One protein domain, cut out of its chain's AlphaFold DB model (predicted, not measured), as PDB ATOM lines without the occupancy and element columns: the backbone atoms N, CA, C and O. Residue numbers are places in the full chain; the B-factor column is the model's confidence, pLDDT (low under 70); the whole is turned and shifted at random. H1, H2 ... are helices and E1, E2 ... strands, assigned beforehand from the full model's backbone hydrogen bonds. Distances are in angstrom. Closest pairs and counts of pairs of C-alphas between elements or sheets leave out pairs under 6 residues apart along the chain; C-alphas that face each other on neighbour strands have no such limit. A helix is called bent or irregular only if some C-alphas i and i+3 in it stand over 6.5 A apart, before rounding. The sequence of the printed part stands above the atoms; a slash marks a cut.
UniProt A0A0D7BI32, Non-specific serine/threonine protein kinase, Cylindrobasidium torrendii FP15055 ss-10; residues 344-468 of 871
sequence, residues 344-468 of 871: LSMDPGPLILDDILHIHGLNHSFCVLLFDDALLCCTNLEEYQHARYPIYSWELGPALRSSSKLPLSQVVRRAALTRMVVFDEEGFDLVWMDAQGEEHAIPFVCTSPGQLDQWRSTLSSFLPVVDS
ATOM      1  N   LEU A 344     -30.704  60.018  39.694       64.19
ATOM      2  CA  LEU A 344     -30.334  58.612  39.528       64.19
ATOM      3  C   LEU A 344     -28.834  58.493  39.223       64.19
ATOM      4  O   LEU A 344     -28.334  59.096  38.279       64.19
ATOM      5  N   SER A 345     -28.110  57.673  39.992       58.66
ATOM      6  CA  SER A 345     -26.675  57.428  39.760       58.66
ATOM      7  C   SER A 345     -26.403  56.379  38.668       58.66
ATOM      8  O   SER A 345     -25.257  55.955  38.501       58.66
ATOM      9  N   MET A 346     -27.446  55.871  38.009       62.59
ATOM     10  CA  MET A 346     -27.385  54.735  37.092       62.59
ATOM     11  C   MET A 346     -28.437  54.861  35.988       62.59
ATOM     12  O   MET A 346     -29.547  55.321  36.248       62.59
ATOM     13  N   ASP A 347     -28.077  54.430  34.778       65.56
ATOM     14  CA  ASP A 347     -29.002  54.279  33.652       65.56
ATOM     15  C   ASP A 347     -29.897  53.051  33.916       65.56
ATOM     16  O   ASP A 347     -29.359  51.954  34.096       65.56
ATOM     17  N   PRO A 348     -31.232  53.204  34.018       64.50
ATOM     18  CA  PRO A 348     -32.131  52.092  34.310       64.50
ATOM     19  C   PRO A 348     -32.275  51.101  33.139       64.50
ATOM     20  O   PRO A 348     -32.824  50.016  33.342       64.50
ATOM     21  N   GLY A 349     -31.772  51.435  31.943       67.44
ATOM     22  CA  GLY A 349     -31.903  50.617  30.739       67.44
ATOM     23  C   GLY A 349     -33.230  50.858  30.006       67.44
ATOM     24  O   GLY A 349     -33.950  51.811  30.307       67.44
ATOM     25  N   PRO A 350     -33.580  50.037  29.001       70.44
ATOM     26  CA  PRO A 350     -34.847  50.173  28.294       70.44
ATOM     27  C   PRO A 350     -36.047  49.850  29.191       70.44
ATOM     28  O   PRO A 350     -36.002  48.956  30.040       70.44
ATOM     29  N   LEU A 351     -37.136  50.586  28.968       75.38
ATOM     30  CA  LEU A 351     -38.400  50.374  29.658       75.38
ATOM     31  C   LEU A 351     -39.030  49.064  29.193       75.38
ATOM     32  O   LEU A 351     -39.208  48.844  27.993       75.38
ATOM     33  N   ILE A 352     -39.393  48.231  30.159       75.75
ATOM     34  CA  ILE A 352     -40.096  46.982  29.920       75.75
ATOM     35  C   ILE A 352     -41.608  47.142  30.185       75.75
ATOM     36  O   ILE A 352     -42.410  46.825  29.307       75.75
ATOM     37  N   LEU A 353     -41.990  47.721  31.336       80.19
ATOM     38  CA  LEU A 353     -43.371  48.119  31.659       80.19
ATOM     39  C   LEU A 353     -43.473  49.558  32.094       80.19
ATOM     40  O   LEU A 353     -42.643  50.024  32.873       80.19
ATOM     41  N   ASP A 354     -44.618  50.151  31.804       80.94
ATOM     42  CA  ASP A 354     -45.170  51.224  32.604       80.94
ATOM     43  C   ASP A 354     -46.620  50.947  33.002       80.94
ATOM     44  O   ASP A 354     -47.445  50.554  32.177       80.94
ATOM     45  N   ASP A 355     -46.923  51.139  34.284       83.69
ATOM     46  CA  ASP A 355     -48.225  50.799  34.850       83.69
ATOM     47  C   ASP A 355     -48.661  51.752  35.981       83.69
ATOM     48  O   ASP A 355     -47.860  52.546  36.483       83.69
ATOM     49  N   ILE A 356     -49.933  51.678  36.389       82.88
ATOM     50  CA  ILE A 356     -50.488  52.363  37.566       82.88
ATOM     51  C   ILE A 356     -51.014  51.332  38.565       82.88
ATOM     52  O   ILE A 356     -52.012  50.660  38.310       82.88
ATOM     53  N   LEU A 357     -50.376  51.259  39.732       85.00
ATOM     54  CA  LEU A 357     -50.729  50.344  40.819       85.00
ATOM     55  C   LEU A 357     -51.030  51.119  42.103       85.00
ATOM     56  O   LEU A 357     -50.482  52.196  42.329       85.00
ATOM     57  N   HIS A 358     -51.876  50.571  42.971       85.25
ATOM     58  CA  HIS A 358     -52.031  51.078  44.337       85.25
ATOM     59  C   HIS A 358     -51.085  50.341  45.272       85.25
ATOM     60  O   HIS A 358     -50.766  49.181  45.035       85.25
ATOM     61  N   ILE A 359     -50.644  51.000  46.339       83.44
ATOM     62  CA  ILE A 359     -49.927  50.326  47.423       83.44
ATOM     63  C   ILE A 359     -50.915  50.102  48.565       83.44
ATOM     64  O   ILE A 359     -51.583  51.048  48.997       83.44
ATOM     65  N   HIS A 360     -51.025  48.864  49.049       76.62
ATOM     66  CA  HIS A 360     -51.958  48.510  50.117       76.62
ATOM     67  C   HIS A 360     -51.713  49.380  51.365       76.62
ATOM     68  O   HIS A 360     -50.617  49.396  51.924       76.62
ATOM     69  N   GLY A 361     -52.739  50.116  51.807       68.88
ATOM     70  CA  GLY A 361     -52.660  51.039  52.948       68.88
ATOM     71  C   GLY A 361     -52.317  52.498  52.607       68.88
ATOM     72  O   GLY A 361     -52.320  53.333  53.511       68.88
ATOM     73  N   LEU A 362     -52.073  52.837  51.333       76.06
ATOM     74  CA  LEU A 362     -51.891  54.216  50.862       76.06
ATOM     75  C   LEU A 362     -53.058  54.655  49.957       76.06
ATOM     76  O   LEU A 362     -53.478  53.927  49.063       76.06
ATOM     77  N   ASN A 363     -53.556  55.882  50.152       67.69
ATOM     78  CA  ASN A 363     -54.712  56.432  49.419       67.69
ATOM     79  C   ASN A 363     -54.386  56.989  48.016       67.69
ATOM     80  O   ASN A 363     -55.230  57.646  47.409       67.69
ATOM     81  N   HIS A 364     -53.178  56.768  47.495       73.06
ATOM     82  CA  HIS A 364     -52.739  57.324  46.213       73.06
ATOM     83  C   HIS A 364     -52.245  56.223  45.276       73.06
ATOM     84  O   HIS A 364     -51.653  55.238  45.722       73.06
ATOM     85  N   SER A 365     -52.476  56.405  43.976       78.50
ATOM     86  CA  SER A 365     -51.923  55.534  42.944       78.50
ATOM     87  C   SER A 365     -50.448  55.859  42.702       78.50
ATOM     88  O   SER A 365     -50.008  57.009  42.792       78.50
ATOM     89  N   PHE A 366     -49.683  54.843  42.341       82.25
ATOM     90  CA  PHE A 366     -48.280  54.948  41.989       82.25
ATOM     91  C   PHE A 366     -48.106  54.590  40.525       82.25
ATOM     92  O   PHE A 366     -48.626  53.589  40.042       82.25
ATOM     93  N   CYS A 367     -47.347  55.419  39.825       82.44
ATOM     94  CA  CYS A 367     -46.817  55.067  38.529       82.44
ATOM     95  C   CYS A 367     -45.608  54.152  38.750       82.44
ATOM     96  O   CYS A 367     -44.623  54.557  39.371       82.44
ATOM     97  N   VAL A 368     -45.699  52.916  38.274       86.38
ATOM     98  CA  VAL A 368     -44.660  51.902  38.435       86.38
ATOM     99  C   VAL A 368     -44.024  51.636  37.077       86.38
ATOM    100  O   VAL A 368     -44.690  51.207  36.138       86.38
ATOM    101  N   LEU A 369     -42.726  51.916  36.975       83.69
ATOM    102  CA  LEU A 369     -41.927  51.760  35.765       83.69
ATOM    103  C   LEU A 369     -40.932  50.622  35.971       83.69
ATOM    104  O   LEU A 369     -40.036  50.722  36.811       83.69
ATOM    105  N   LEU A 370     -41.069  49.546  35.208       84.88
ATOM    106  CA  LEU A 370     -40.131  48.430  35.221       84.88
ATOM    107  C   LEU A 370     -39.193  48.554  34.023       84.88
ATOM    108  O   LEU A 370     -39.636  48.506  32.881       84.88
ATOM    109  N   PHE A 371     -37.902  48.662  34.294       81.44
ATOM    110  CA  PHE A 371     -36.812  48.689  33.327       81.44
ATOM    111  C   PHE A 371     -35.958  47.420  33.403       81.44
ATOM    112  O   PHE A 371     -36.029  46.649  34.366       81.44
ATOM    113  N   ASP A 372     -35.117  47.232  32.387       77.94
ATOM    114  CA  ASP A 372     -34.161  46.123  32.309       77.94
ATOM    115  C   ASP A 372     -33.203  46.059  33.503       77.94
ATOM    116  O   ASP A 372     -32.764  44.962  33.834       77.94
ATOM    117  N   ASP A 373     -32.899  47.160  34.194       78.69
ATOM    118  CA  ASP A 373     -31.993  47.140  35.355       78.69
ATOM    119  C   ASP A 373     -32.575  47.762  36.632       78.69
ATOM    120  O   ASP A 373     -31.994  47.616  37.715       78.69
ATOM    121  N   ALA A 374     -33.754  48.382  36.565       84.12
ATOM    122  CA  ALA A 374     -34.381  49.025  37.717       84.12
ATOM    123  C   ALA A 374     -35.912  48.965  37.688       84.12
ATOM    124  O   ALA A 374     -36.535  48.944  36.639       84.12
ATOM    125  N   LEU A 375     -36.521  49.006  38.862       87.44
ATOM    126  CA  LEU A 375     -37.929  49.288  39.082       87.44
ATOM    127  C   LEU A 375     -38.024  50.653  39.765       87.44
ATOM    128  O   LEU A 375     -37.412  50.861  40.815       87.44
ATOM    129  N   LEU A 376     -38.779  51.573  39.175       85.88
ATOM    130  CA  LEU A 376     -39.040  52.896  39.730       85.88
ATOM    131  C   LEU A 376     -40.507  52.990  40.148       85.88
ATOM    132  O   LEU A 376     -41.401  52.669  39.365       85.88
ATOM    133  N   CYS A 377     -40.757  53.474  41.359       86.06
ATOM    134  CA  CYS A 377     -42.095  53.821  41.825       86.06
ATOM    135  C   CYS A 377     -42.179  55.335  41.988       86.06
ATOM    136  O   CYS A 377     -41.419  55.930  42.757       86.06
ATOM    137  N   CYS A 378     -43.119  55.951  41.286       80.50
ATOM    138  CA  CYS A 378     -43.355  57.386  41.297       80.50
ATOM    139  C   CYS A 378     -44.754  57.677  41.839       80.50
ATOM    140  O   CYS A 378     -45.713  56.987  41.493       80.50
ATOM    141  N   THR A 379     -44.904  58.713  42.660       77.94
ATOM    142  CA  THR A 379     -46.237  59.141  43.113       77.94
ATOM    143  C   THR A 379     -47.005  59.713  41.928       77.94
ATOM    144  O   THR A 379     -46.522  60.650  41.286       77.94
ATOM    145  N   ASN A 380     -48.182  59.170  41.623       68.62
ATOM    146  CA  ASN A 380     -49.004  59.693  40.542       68.62
ATOM    147  C   ASN A 380     -49.839  60.884  41.044       68.62
ATOM    148  O   ASN A 380     -50.561  60.763  42.030       68.62
ATOM    149  N   LEU A 381     -49.721  62.034  40.376       54.22
ATOM    150  CA  LEU A 381     -50.429  63.274  40.730       54.22
ATOM    151  C   LEU A 381     -51.708  63.493  39.902       54.22
ATOM    152  O   LEU A 381     -52.466  64.412  40.204       54.22
ATOM    153  N   GLU A 382     -51.957  62.669  38.879       58.59
ATOM    154  CA  GLU A 382     -53.105  62.791  37.974       58.59
ATOM    155  C   GLU A 382     -53.916  61.485  37.934       58.59
ATOM    156  O   GLU A 382     -53.367  60.392  37.791       58.59
ATOM    157  N   GLU A 383     -55.245  61.578  38.022       54.66
ATOM    158  CA  GLU A 383     -56.136  60.438  37.780       54.66
ATOM    159  C   GLU A 383     -56.167  60.116  36.276       54.66
ATOM    160  O   GLU A 383     -56.987  60.640  35.518       54.66
ATOM    161  N   TYR A 384     -55.260  59.253  35.811       57.50
ATOM    162  CA  TYR A 384     -55.354  58.697  34.462       57.50
ATOM    163  C   TYR A 384     -56.573  57.778  34.380       57.50
ATOM    164  O   TYR A 384     -56.689  56.799  35.116       57.50
ATOM    165  N   GLN A 385     -57.488  58.078  33.460       54.06
ATOM    166  CA  GLN A 385     -58.673  57.253  33.251       54.06
ATOM    167  C   GLN A 385     -58.306  55.968  32.491       54.06
ATOM    168  O   GLN A 385     -57.851  56.022  31.351       54.06
ATOM    169  N   HIS A 386     -58.525  54.833  33.164       56.19
ATOM    170  CA  HIS A 386     -58.663  53.460  32.659       56.19
ATOM    171  C   HIS A 386     -57.765  53.087  31.463       56.19
ATOM    172  O   HIS A 386     -58.188  53.133  30.304       56.19
ATOM    173  N   ALA A 387     -56.541  52.626  31.738       61.91
ATOM    174  CA  ALA A 387     -55.843  51.786  30.769       61.91
ATOM    175  C   ALA A 387     -56.597  50.462  30.599       61.91
ATOM    176  O   ALA A 387     -57.131  49.909  31.561       61.91
ATOM    177  N   ARG A 388     -56.673  49.970  29.362       66.62
ATOM    178  CA  ARG A 388     -57.207  48.637  29.095       66.62
ATOM    179  C   ARG A 388     -56.085  47.635  29.308       66.62
ATOM    180  O   ARG A 388     -54.989  47.835  28.794       66.62
ATOM    181  N   TYR A 389     -56.377  46.577  30.056       69.81
ATOM    182  CA  TYR A 389     -55.432  45.497  30.301       69.81
ATOM    183  C   TYR A 389     -55.832  44.244  29.511       69.81
ATOM    184  O   TYR A 389     -57.029  43.972  29.370       69.81
ATOM    185  N   PRO A 390     -54.850  43.476  29.006       67.38
ATOM    186  CA  PRO A 390     -53.413  43.771  29.042       67.38
ATOM    187  C   PRO A 390     -53.043  44.961  28.136       67.38
ATOM    188  O   PRO A 390     -53.645  45.156  27.082       67.38
ATOM    189  N   ILE A 391     -52.042  45.744  28.542       71.88
ATOM    190  CA  ILE A 391     -51.453  46.809  27.727       71.88
ATOM    191  C   ILE A 391     -50.737  46.129  26.560       71.88
ATOM    192  O   ILE A 391     -49.672  45.525  26.726       71.88
ATOM    193  N   TYR A 392     -51.329  46.211  25.369       70.38
ATOM    194  CA  TYR A 392     -50.732  45.659  24.155       70.38
ATOM    195  C   TYR A 392     -49.392  46.298  23.882       70.38
ATOM    196  O   TYR A 392     -49.241  47.491  24.130       70.38
ATOM    197  N   SER A 393     -48.461  45.541  23.297       64.12
ATOM    198  CA  SER A 393     -47.119  46.034  22.998       64.12
ATOM    199  C   SER A 393     -47.132  47.364  22.267       64.12
ATOM    200  O   SER A 393     -46.363  48.220  22.652       64.12
ATOM    201  N   TRP A 394     -48.071  47.605  21.345       69.25
ATOM    202  CA  TRP A 394     -48.180  48.882  20.631       69.25
ATOM    203  C   TRP A 394     -48.621  50.095  21.475       69.25
ATOM    204  O   TRP A 394     -48.295  51.237  21.152       69.25
ATOM    205  N   GLU A 395     -49.373  49.887  22.554       72.19
ATOM    206  CA  GLU A 395     -49.931  50.984  23.341       72.19
ATOM    207  C   GLU A 395     -48.880  51.607  24.264       72.19
ATOM    208  O   GLU A 395     -48.100  50.900  24.898       72.19
ATOM    209  N   LEU A 396     -48.880  52.938  24.377       73.25
ATOM    210  CA  LEU A 396     -48.184  53.609  25.475       73.25
ATOM    211  C   LEU A 396     -48.963  53.338  26.764       73.25
ATOM    212  O   LEU A 396     -50.171  53.632  26.833       73.25
ATOM    213  N   GLY A 397     -48.283  52.807  27.778       71.50
ATOM    214  CA  GLY A 397     -48.866  52.699  29.102       71.50
ATOM    215  C   GLY A 397     -49.122  54.083  29.715       71.50
ATOM    216  O   GLY A 397     -48.788  55.123  29.130       71.50
ATOM    217  N   PRO A 398     -49.794  54.132  30.872       66.75
ATOM    218  CA  PRO A 398     -50.290  55.382  31.439       66.75
ATOM    219  C   PRO A 398     -49.196  56.419  31.717       66.75
ATOM    220  O   PRO A 398     -49.428  57.618  31.574       66.75
ATOM    221  N   ALA A 399     -47.994  55.969  32.077       66.19
ATOM    222  CA  ALA A 399     -46.905  56.839  32.505       66.19
ATOM    223  C   ALA A 399     -46.245  57.606  31.358       66.19
ATOM    224  O   ALA A 399     -45.658  58.675  31.570       66.19
ATOM    225  N   LEU A 400     -46.302  57.022  30.158       72.06
ATOM    226  CA  LEU A 400     -45.715  57.559  28.934       72.06
ATOM    227  C   LEU A 400     -46.688  58.420  28.114       72.06
ATOM    228  O   LEU A 400     -46.286  59.003  27.101       72.06
ATOM    229  N   ARG A 401     -47.955  58.515  28.536       68.88
ATOM    230  CA  ARG A 401     -48.992  59.334  27.879       68.88
ATOM    231  C   ARG A 401     -48.886  60.826  28.191       68.88
ATOM    232  O   ARG A 401     -49.512  61.615  27.503       68.88
ATOM    233  N   SER A 402     -48.121  61.215  29.208       64.56
ATOM    234  CA  SER A 402     -47.979  62.612  29.627       64.56
ATOM    235  C   SER A 402     -46.523  62.959  29.898       64.56
ATOM    236  O   SER A 402     -45.743  62.114  30.335       64.56
ATOM    237  N   SER A 403     -46.168  64.223  29.680       60.62
ATOM    238  CA  SER A 403     -44.880  64.814  30.049       60.62
ATOM    239  C   SER A 403     -44.898  65.493  31.426       60.62
ATOM    240  O   SER A 403     -43.929  66.164  31.783       60.62
ATOM    241  N   SER A 404     -45.976  65.352  32.211       63.28
ATOM    242  CA  SER A 404     -46.068  65.925  33.561       63.28
ATOM    243  C   SER A 404     -44.972  65.371  34.485       63.28
ATOM    244  O   SER A 404     -44.451  64.266  34.284       63.28
ATOM    245  N   LYS A 405     -44.561  66.159  35.488       64.31
ATOM    246  CA  LYS A 405     -43.519  65.748  36.441       64.31
ATOM    247  C   LYS A 405     -44.028  64.590  37.303       64.31
ATOM    248  O   LYS A 405     -45.080  64.706  37.922       64.31
ATOM    249  N   LEU A 406     -43.243  63.518  37.396       71.06
ATOM    250  CA  LEU A 406     -43.504  62.383  38.283       71.06
ATOM    251  C   LEU A 406     -42.461  62.377  39.410       71.06
ATOM    252  O   LEU A 406     -41.294  62.119  39.124       71.06
ATOM    253  N   PRO A 407     -42.818  62.684  40.666       74.19
ATOM    254  CA  PRO A 407     -41.887  62.599  41.787       74.19
ATOM    255  C   PRO A 407     -41.491  61.143  42.056       74.19
ATOM    256  O   PRO A 407     -42.357  60.274  42.180       74.19
ATOM    257  N   LEU A 408     -40.188  60.882  42.163       79.38
ATOM    258  CA  LEU A 408     -39.661  59.554  42.463       79.38
ATOM    259  C   LEU A 408     -39.843  59.241  43.952       79.38
ATOM    260  O   LEU A 408     -39.375  59.991  44.805       79.38
ATOM    261  N   SER A 409     -40.507  58.127  44.251       80.88
ATOM    262  CA  SER A 409     -40.708  57.631  45.616       80.88
ATOM    263  C   SER A 409     -39.705  56.541  45.973       80.88
ATOM    264  O   SER A 409     -39.210  56.509  47.095       80.88
ATOM    265  N   GLN A 410     -39.422  55.623  45.042       82.50
ATOM    266  CA  GLN A 410     -38.573  54.467  45.313       82.50
ATOM    267  C   GLN A 410     -37.861  53.963  44.056       82.50
ATOM    268  O   GLN A 410     -38.406  54.023  42.955       82.50
ATOM    269  N   VAL A 411     -36.646  53.442  44.249       85.06
ATOM    270  CA  VAL A 411     -35.810  52.821  43.215       85.06
ATOM    271  C   VAL A 411     -35.326  51.479  43.731       85.06
ATOM    272  O   VAL A 411     -34.676  51.415  44.775       85.06
ATOM    273  N   VAL A 412     -35.600  50.413  42.989       86.06
ATOM    274  CA  VAL A 412     -35.135  49.063  43.310       86.06
ATOM    275  C   VAL A 412     -34.367  48.524  42.113       86.06
ATOM    276  O   VAL A 412     -34.869  48.537  40.995       86.06
ATOM    277  N   ARG A 413     -33.134  48.043  42.303       84.69
ATOM    278  CA  ARG A 413     -32.402  47.384  41.208       84.69
ATOM    279  C   ARG A 413     -33.105  46.085  40.845       84.69
ATOM    280  O   ARG A 413     -33.415  45.299  41.735       84.69
ATOM    281  N   ARG A 414     -33.268  45.791  39.554       85.12
ATOM    282  CA  ARG A 414     -33.918  44.540  39.132       85.12
ATOM    283  C   ARG A 414     -33.171  43.309  39.656       85.12
ATOM    284  O   ARG A 414     -33.803  42.354  40.080       85.12
ATOM    285  N   ALA A 415     -31.838  43.361  39.702       83.25
ATOM    286  CA  ALA A 415     -31.005  42.290  40.258       83.25
ATOM    287  C   ALA A 415     -31.220  42.037  41.766       83.25
ATOM    288  O   ALA A 415     -30.831  40.981  42.255       83.25
ATOM    289  N   ALA A 416     -31.806  42.991  42.497       85.88
ATOM    290  CA  ALA A 416     -32.147  42.834  43.908       85.88
ATOM    291  C   ALA A 416     -33.516  42.166  44.116       85.88
ATOM    292  O   ALA A 416     -33.783  41.654  45.204       85.88
ATOM    293  N   LEU A 417     -34.383  42.171  43.094       88.38
ATOM    294  CA  LEU A 417     -35.687  41.513  43.147       88.38
ATOM    295  C   LEU A 417     -35.485  40.003  43.294       88.38
ATOM    296  O   LEU A 417     -34.707  39.396  42.558       88.38
ATOM    297  N   THR A 418     -36.202  39.391  44.233       88.62
ATOM    298  CA  THR A 418     -36.057  37.960  44.541       88.62
ATOM    299  C   THR A 418     -37.259  37.143  44.109       88.62
ATOM    300  O   THR A 418     -37.080  36.057  43.561       88.62
ATOM    301  N   ARG A 419     -38.479  37.638  44.346       90.69
ATOM    302  CA  ARG A 419     -39.726  36.921  44.055       90.69
ATOM    303  C   ARG A 419     -40.926  37.861  44.001       90.69
ATOM    304  O   ARG A 419     -40.906  38.947  44.576       90.69
ATOM    305  N   MET A 420     -41.978  37.388  43.343       91.62
ATOM    306  CA  MET A 420     -43.325  37.950  43.414       91.62
ATOM    307  C   MET A 420     -44.197  36.991  44.226       91.62
ATOM    308  O   MET A 420     -44.218  35.796  43.924       91.62
ATOM    309  N   VAL A 421     -44.903  37.488  45.238       90.06
ATOM    310  CA  VAL A 421     -45.836  36.689  46.045       90.06
ATOM    311  C   VAL A 421     -47.251  37.168  45.766       90.06
ATOM    312  O   VAL A 421     -47.587  38.298  46.090       90.06
ATOM    313  N   VAL A 422     -48.075  36.332  45.143       87.62
ATOM    314  CA  VAL A 422     -49.493  36.639  44.908       87.62
ATOM    315  C   VAL A 422     -50.271  36.238  46.155       87.62
ATOM    316  O   VAL A 422     -50.157  35.085  46.586       87.62
ATOM    317  N   PHE A 423     -51.018  37.172  46.750       86.00
ATOM    318  CA  PHE A 423     -51.762  36.924  47.990       86.00
ATOM    319  C   PHE A 423     -53.287  36.908  47.820       86.00
ATOM    320  O   PHE A 423     -53.949  36.258  48.626       86.00
ATOM    321  N   ASP A 424     -53.835  37.547  46.783       81.25
ATOM    322  CA  ASP A 424     -55.249  37.457  46.394       81.25
ATOM    323  C   ASP A 424     -55.424  37.623  44.862       81.25
ATOM    324  O   ASP A 424     -54.442  37.611  44.115       81.25
ATOM    325  N   GLU A 425     -56.667  37.717  44.369       77.31
ATOM    326  CA  GLU A 425     -56.967  37.839  42.927       77.31
ATOM    327  C   GLU A 425     -56.540  39.185  42.307       77.31
ATOM    328  O   GLU A 425     -56.475  39.302  41.081       77.31
ATOM    329  N   GLU A 426     -56.225  40.196  43.122       82.81
ATOM    330  CA  GLU A 426     -55.913  41.558  42.676       82.81
ATOM    331  C   GLU A 426     -54.579  42.085  43.240       82.81
ATOM    332  O   GLU A 426     -54.143  43.174  42.874       82.81
ATOM    333  N   GLY A 427     -53.882  41.324  44.080       86.88
ATOM    334  CA  GLY A 427     -52.816  41.815  44.940       86.88
ATOM    335  C   GLY A 427     -51.580  40.924  44.956       86.88
ATOM    336  O   GLY A 427     -51.646  39.689  44.985       86.88
ATOM    337  N   PHE A 428     -50.416  41.571  44.931       91.75
ATOM    338  CA  PHE A 428     -49.129  40.893  44.989       91.75
ATOM    339  C   PHE A 428     -48.063  41.717  45.709       91.75
ATOM    340  O   PHE A 428     -48.005  42.940  45.589       91.75
ATOM    341  N   ASP A 429     -47.159  41.023  46.389       90.00
ATOM    342  CA  ASP A 429     -45.949  41.602  46.953       90.00
ATOM    343  C   ASP A 429     -44.790  41.435  45.980       90.00
ATOM    344  O   ASP A 429     -44.511  40.335  45.482       90.00
ATOM    345  N   LEU A 430     -44.063  42.523  45.752       90.62
ATOM    346  CA  LEU A 430     -42.766  42.463  45.099       90.62
ATOM    347  C   LEU A 430     -41.660  42.512  46.153       90.62
ATOM    348  O   LEU A 430     -41.515  43.519  46.846       90.62
ATOM    349  N   VAL A 431     -40.884  41.432  46.262       90.31
ATOM    350  CA  VAL A 431     -39.892  41.256  47.330       90.31
ATOM    351  C   VAL A 431     -38.473  41.433  46.796       90.31
ATOM    352  O   VAL A 431     -38.110  40.847  45.769       90.31
ATOM    353  N   TRP A 432     -37.636  42.189  47.506       92.19
ATOM    354  CA  TRP A 432     -36.223  42.397  47.174       92.19
ATOM    355  C   TRP A 432     -35.330  42.397  48.413       92.19
ATOM    356  O   TRP A 432     -35.799  42.585  49.531       92.19
ATOM    357  N   MET A 433     -34.034  42.186  48.193       88.00
ATOM    358  CA  MET A 433     -33.015  42.236  49.244       88.00
ATOM    359  C   MET A 433     -32.195  43.513  49.103       88.00
ATOM    360  O   MET A 433     -31.772  43.859  47.996       88.00
ATOM    361  N   ASP A 434     -31.961  44.226  50.199       85.81
ATOM    362  CA  ASP A 434     -31.051  45.370  50.185       85.81
ATOM    363  C   ASP A 434     -29.567  44.945  50.236       85.81
ATOM    364  O   ASP A 434     -29.222  43.762  50.233       85.81
ATOM    365  N   ALA A 435     -28.657  45.925  50.238       79.25
ATOM    366  CA  ALA A 435     -27.215  45.666  50.262       79.25
ATOM    367  C   ALA A 435     -26.727  45.067  51.596       79.25
ATOM    368  O   ALA A 435     -25.606  44.562  51.664       79.25
ATOM    369  N   GLN A 436     -27.542  45.147  52.645       84.19
ATOM    370  CA  GLN A 436     -27.288  44.624  53.980       84.19
ATOM    371  C   GLN A 436     -27.845  43.203  54.147       84.19
ATOM    372  O   GLN A 436     -27.508  42.535  55.122       84.19
ATOM    373  N   GLY A 437     -28.623  42.719  53.174       80.81
ATOM    374  CA  GLY A 437     -29.263  41.412  53.216       80.81
ATOM    375  C   GLY A 437     -30.586  41.410  53.981       80.81
ATOM    376  O   GLY A 437     -31.035  40.335  54.369       80.81
ATOM    377  N   GLU A 438     -31.206  42.572  54.193       88.44
ATOM    378  CA  GLU A 438     -32.558  42.666  54.744       88.44
ATOM    379  C   GLU A 438     -33.597  42.547  53.625       88.44
ATOM    380  O   GLU A 438     -33.422  43.066  52.516       88.44
ATOM    381  N   GLU A 439     -34.690  41.850  53.928       90.31
ATOM    382  CA  GLU A 439     -35.793  41.632  53.002       90.31
ATOM    383  C   GLU A 439     -36.811  42.770  53.099       90.31
ATOM    384  O   GLU A 439     -37.300  43.104  54.177       90.31
ATOM    385  N   HIS A 440     -37.172  43.331  51.949       90.31
ATOM    386  CA  HIS A 440     -38.190  44.366  51.825       90.31
ATOM    387  C   HIS A 440     -39.263  43.929  50.827       90.31
ATOM    388  O   HIS A 440     -38.973  43.220  49.861       90.31
ATOM    389  N   ALA A 441     -40.499  44.378  51.039       88.69
ATOM    390  CA  ALA A 441     -41.630  44.086  50.164       88.69
ATOM    391  C   ALA A 441     -42.493  45.335  49.937       88.69
ATOM    392  O   ALA A 441     -42.699  46.126  50.860       88.69
ATOM    393  N   ILE A 442     -43.008  45.502  48.714       87.50
ATOM    394  CA  ILE A 442     -44.035  46.504  48.391       87.50
ATOM    395  C   ILE A 442     -45.318  45.755  48.021       87.50
ATOM    396  O   ILE A 442     -45.293  45.019  47.028       87.50
ATOM    397  N   PRO A 443     -46.417  45.952  48.775       89.88
ATOM    398  CA  PRO A 443     -47.701  45.332  48.479       89.88
ATOM    399  C   PRO A 443     -48.447  46.150  47.429       89.88
ATOM    400  O   PRO A 443     -48.979  47.222  47.730       89.88
ATOM    401  N   PHE A 444     -48.491  45.656  46.197       89.69
ATOM    402  CA  PHE A 444     -49.244  46.269  45.113       89.69
ATOM    403  C   PHE A 444     -50.657  45.693  45.012       89.69
ATOM    404  O   PHE A 444     -50.869  44.493  45.161       89.69
ATOM    405  N   VAL A 445     -51.614  46.566  44.700       87.81
ATOM    406  CA  VAL A 445     -53.011  46.242  44.411       87.81
ATOM    407  C   VAL A 445     -53.331  46.723  42.999       87.81
ATOM    408  O   VAL A 445     -53.108  47.890  42.647       87.81
ATOM    409  N   CYS A 446     -53.827  45.803  42.183       86.94
ATOM    410  CA  CYS A 446     -54.260  46.030  40.817       86.94
ATOM    411  C   CYS A 446     -55.601  46.770  40.804       86.94
ATOM    412  O   CYS A 446     -56.465  46.557  41.644       86.94
ATOM    413  N   THR A 447     -55.780  47.644  39.822       78.44
ATOM    414  CA  THR A 447     -56.984  48.478  39.657       78.44
ATOM    415  C   THR A 447     -57.936  47.947  38.598       78.44
ATOM    416  O   THR A 447     -59.027  48.485  38.411       78.44
ATOM    417  N   SER A 448     -57.506  46.955  37.822       79.50
ATOM    418  CA  SER A 448     -58.240  46.471  36.661       79.50
ATOM    419  C   SER A 448     -58.031  44.972  36.442       79.50
ATOM    420  O   SER A 448     -56.915  44.473  36.633       79.50
ATOM    421  N   PRO A 449     -59.066  44.250  35.971       75.81
ATOM    422  CA  PRO A 449     -58.946  42.840  35.611       75.81
ATOM    423  C   PRO A 449     -57.852  42.614  34.558       75.81
ATOM    424  O   PRO A 449     -57.769  43.348  33.576       75.81
ATOM    425  N   GLY A 450     -57.014  41.591  34.753       77.12
ATOM    426  CA  GLY A 450     -55.913  41.240  33.844       77.12
ATOM    427  C   GLY A 450     -54.598  41.996  34.085       77.12
ATOM    428  O   GLY A 450     -53.568  41.617  33.527       77.12
ATOM    429  N   GLN A 451     -54.587  43.017  34.948       84.88
ATOM    430  CA  GLN A 451     -53.357  43.720  35.331       84.88
ATOM    431  C   GLN A 451     -52.431  42.823  36.173       84.88
ATOM    432  O   GLN A 451     -51.223  42.785  35.932       84.88
ATOM    433  N   LEU A 452     -52.989  42.023  37.092       86.19
ATOM    434  CA  LEU A 452     -52.218  41.029  37.845       86.19
ATOM    435  C   LEU A 452     -51.571  40.004  36.906       86.19
ATOM    436  O   LEU A 452     -50.386  39.710  37.039       86.19
ATOM    437  N   ASP A 453     -52.320  39.501  35.921       82.31
ATOM    438  CA  ASP A 453     -51.804  38.556  34.925       82.31
ATOM    439  C   ASP A 453     -50.662  39.164  34.100       82.31
ATOM    440  O   ASP A 453     -49.662  38.486  33.828       82.31
ATOM    441  N   GLN A 454     -50.770  40.455  33.761       83.94
ATOM    442  CA  GLN A 454     -49.719  41.211  33.085       83.94
ATOM    443  C   GLN A 454     -48.421  41.225  33.903       83.94
ATOM    444  O   GLN A 454     -47.366  40.839  33.393       83.94
ATOM    445  N   TRP A 455     -48.484  41.607  35.178       86.62
ATOM    446  CA  TRP A 455     -47.316  41.608  36.065       86.62
ATOM    447  C   TRP A 455     -46.774  40.207  36.308       86.62
ATOM    448  O   TRP A 455     -45.574  39.966  36.161       86.62
ATOM    449  N   ARG A 456     -47.668  39.259  36.598       84.19
ATOM    450  CA  ARG A 456     -47.336  37.863  36.865       84.19
ATOM    451  C   ARG A 456     -46.501  37.281  35.752       84.19
ATOM    452  O   ARG A 456     -45.415  36.764  36.003       84.19
ATOM    453  N   SER A 457     -46.973  37.360  34.514       73.31
ATOM    454  CA  SER A 457     -46.201  36.764  33.435       73.31
ATOM    455  C   SER A 457     -44.983  37.598  33.060       73.31
ATOM    456  O   SER A 457     -44.005  37.003  32.613       73.31
ATOM    457  N   THR A 458     -44.976  38.913  33.302       77.19
ATOM    458  CA  THR A 458     -43.801  39.741  33.006       77.19
ATOM    459  C   THR A 458     -42.649  39.257  33.863       77.19
ATOM    460  O   THR A 458     -41.570  38.908  33.381       77.19
ATOM    461  N   LEU A 459     -42.914  39.205  35.167       83.38
ATOM    462  CA  LEU A 459     -41.922  38.911  36.177       83.38
ATOM    463  C   LEU A 459     -41.554  37.428  36.181       83.38
ATOM    464  O   LEU A 459     -40.383  37.130  36.378       83.38
ATOM    465  N   SER A 460     -42.486  36.512  35.863       75.94
ATOM    466  CA  SER A 460     -42.298  35.037  35.900       75.94
ATOM    467  C   SER A 460     -41.080  34.482  35.160       75.94
ATOM    468  O   SER A 460     -40.677  33.330  35.307       75.94
ATOM    469  N   SER A 461     -40.521  35.301  34.302       63.50
ATOM    470  CA  SER A 461     -39.474  34.976  33.367       63.50
ATOM    471  C   SER A 461     -38.052  35.231  33.871       63.50
ATOM    472  O   SER A 461     -37.083  34.678  33.340       63.50
ATOM    473  N   PHE A 462     -37.926  36.081  34.888       78.56
ATOM    474  CA  PHE A 462     -36.679  36.387  35.575       78.56
ATOM    475  C   PHE A 462     -36.844  36.411  37.100       78.56
ATOM    476  O   PHE A 462     -35.834  36.466  37.795       78.56
ATOM    477  N   LEU A 463     -38.073  36.289  37.612       81.19
ATOM    478  CA  LEU A 463     -38.409  36.119  39.021       81.19
ATOM    479  C   LEU A 463     -39.349  34.921  39.209       81.19
ATOM    480  O   LEU A 463     -40.299  34.756  38.442       81.19
ATOM    481  N   PRO A 464     -39.137  34.094  40.243       78.75
ATOM    482  CA  PRO A 464     -40.127  33.115  40.662       78.75
ATOM    483  C   PRO A 464     -41.400  33.822  41.156       78.75
ATOM    484  O   PRO A 464     -41.335  34.781  41.930       78.75
ATOM    485  N   VAL A 465     -42.557  33.321  40.719       82.94
ATOM    486  CA  VAL A 465     -43.877  33.736  41.216       82.94
ATOM    487  C   VAL A 465     -44.395  32.651  42.151       82.94
ATOM    488  O   VAL A 465     -44.489  31.491  41.745       82.94
ATOM    489  N   VAL A 466     -44.726  33.029  43.383       85.06
ATOM    490  CA  VAL A 466     -45.219  32.135  44.437       85.06
ATOM    491  C   VAL A 466     -46.656  32.521  44.776       85.06
ATOM    492  O   VAL A 466     -46.917  33.678  45.086       85.06
ATOM    493  N   ASP A 467     -47.583  31.565  44.724       81.19
ATOM    494  CA  ASP A 467     -48.956  31.763  45.203       81.19
ATOM    495  C   ASP A 467     -49.013  31.400  46.701       81.19
ATOM    496  O   ASP A 467     -48.573  30.312  47.099       81.19
ATOM    497  N   SER A 468     -49.521  32.311  47.540       65.56
ATOM    498  CA  SER A 468     -49.494  32.211  49.012       65.56
ATOM    499  C   SER A 468     -50.220  30.979  49.583       65.56
ATOM    500  O   SER A 468     -49.893  30.526  50.681       65.56
TER     501      SER A 468
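AT A GLANCE: This is residues 344 to 468 of the 871 residues of the protein "Non-specific serine/threonine protein kinase" of Cylindrobasidium torrendii FP15055 ss-10 (UniProt A0A0D7BI32). One strongly twisted sheet of eight strands curls like part of a barrel and folds back on itself at E1, with E4 E3 E2 facing E7 E6 E5 E8 and the sheet curled round the single helix H1. A long stretch with no named element, residues 380 to 407, runs along the outside between E3 and E4. The printed part has 125 residues, with E1 E2 E3 E4 E5 E6 E7 H1 E8 in chain order; the sheet is mixed, ordered E4 E3 E2 E1 E7 E6 E5 E8. The class is mostly strand, though under half of the residues are in named elements. It is compact, with a radius of gyration of the C-alphas of 13.8 A, and rounded, spanning 38 by 36 by 30 A.

HOW THE PARTS SIT: Start at E1, residues 351 to 359, which bends by 62 degrees at residue 356 and is the hinge of the folded sheet, one sheet bent back into two leaves. E2, residues 365 to 371, E3, residues 374 to 379, and E4, residues 408 to 413, continue a meander, each strand the antiparallel neighbour of the one before. Look for N 355 and O 368 at 2.9 A between E1 and E2, N 369 and O 376 at 2.8 A between E2 and E3, and N 412 and O 375 at 2.9 A between E3 and E4. E5, residues 417 to 422, E6, residues 427 to 433, and E7, residues 439 to 445, form a second meander, with N 429 and O 421 at 2.8 A and N 444 and O 428 at 2.8 A. E1 pairs with E7 through N 445 and O 358, 2.8 A. H1, residues 451 to 459, is on the sheet and has every O i to N i+4 pair within hydrogen-bond range. The closest C-alphas of H1 and E6 are those of Leu 452 and Gly 427, 7.2 A apart. E8, residues 465 to 467, is parallel to E5, with N 466 and O 420 at 2.9 A; E7, H1 and E8 make a split strand-helix-strand unit, two strands that run the same way in one sheet with a helix between them along the chain, here with E6 and E5 between E7 and E8 in the sheet, and its crossover is right-handed.

IN THESE COORDINATES: Find C-alpha 351 at (-38.400, 50.374, 29.658); E1 runs 21.2 A from there. E2 is 19.2 A long, E3 16.5 A, E4 14.2 A, E5 14.7 A, E6 20.3 A and E7 19.8 A. H1 begins at C-alpha 451, (-53.357, 43.720, 35.331), and is 12.4 A long. E8 is 6.8 A long and ends at C-alpha 467, (-48.956, 31.763, 45.203).

THE WHOLE: The two C-alphas farthest apart, those of Gln 385 and Gln 436, are 39.7 A apart. The printed part has no cut, and the long link is E3 to E4. Mean pLDDT of the printed part is 77.9; look for values under 70 at residues 344 to 349, 380 to 390 and 401 to 405, among others.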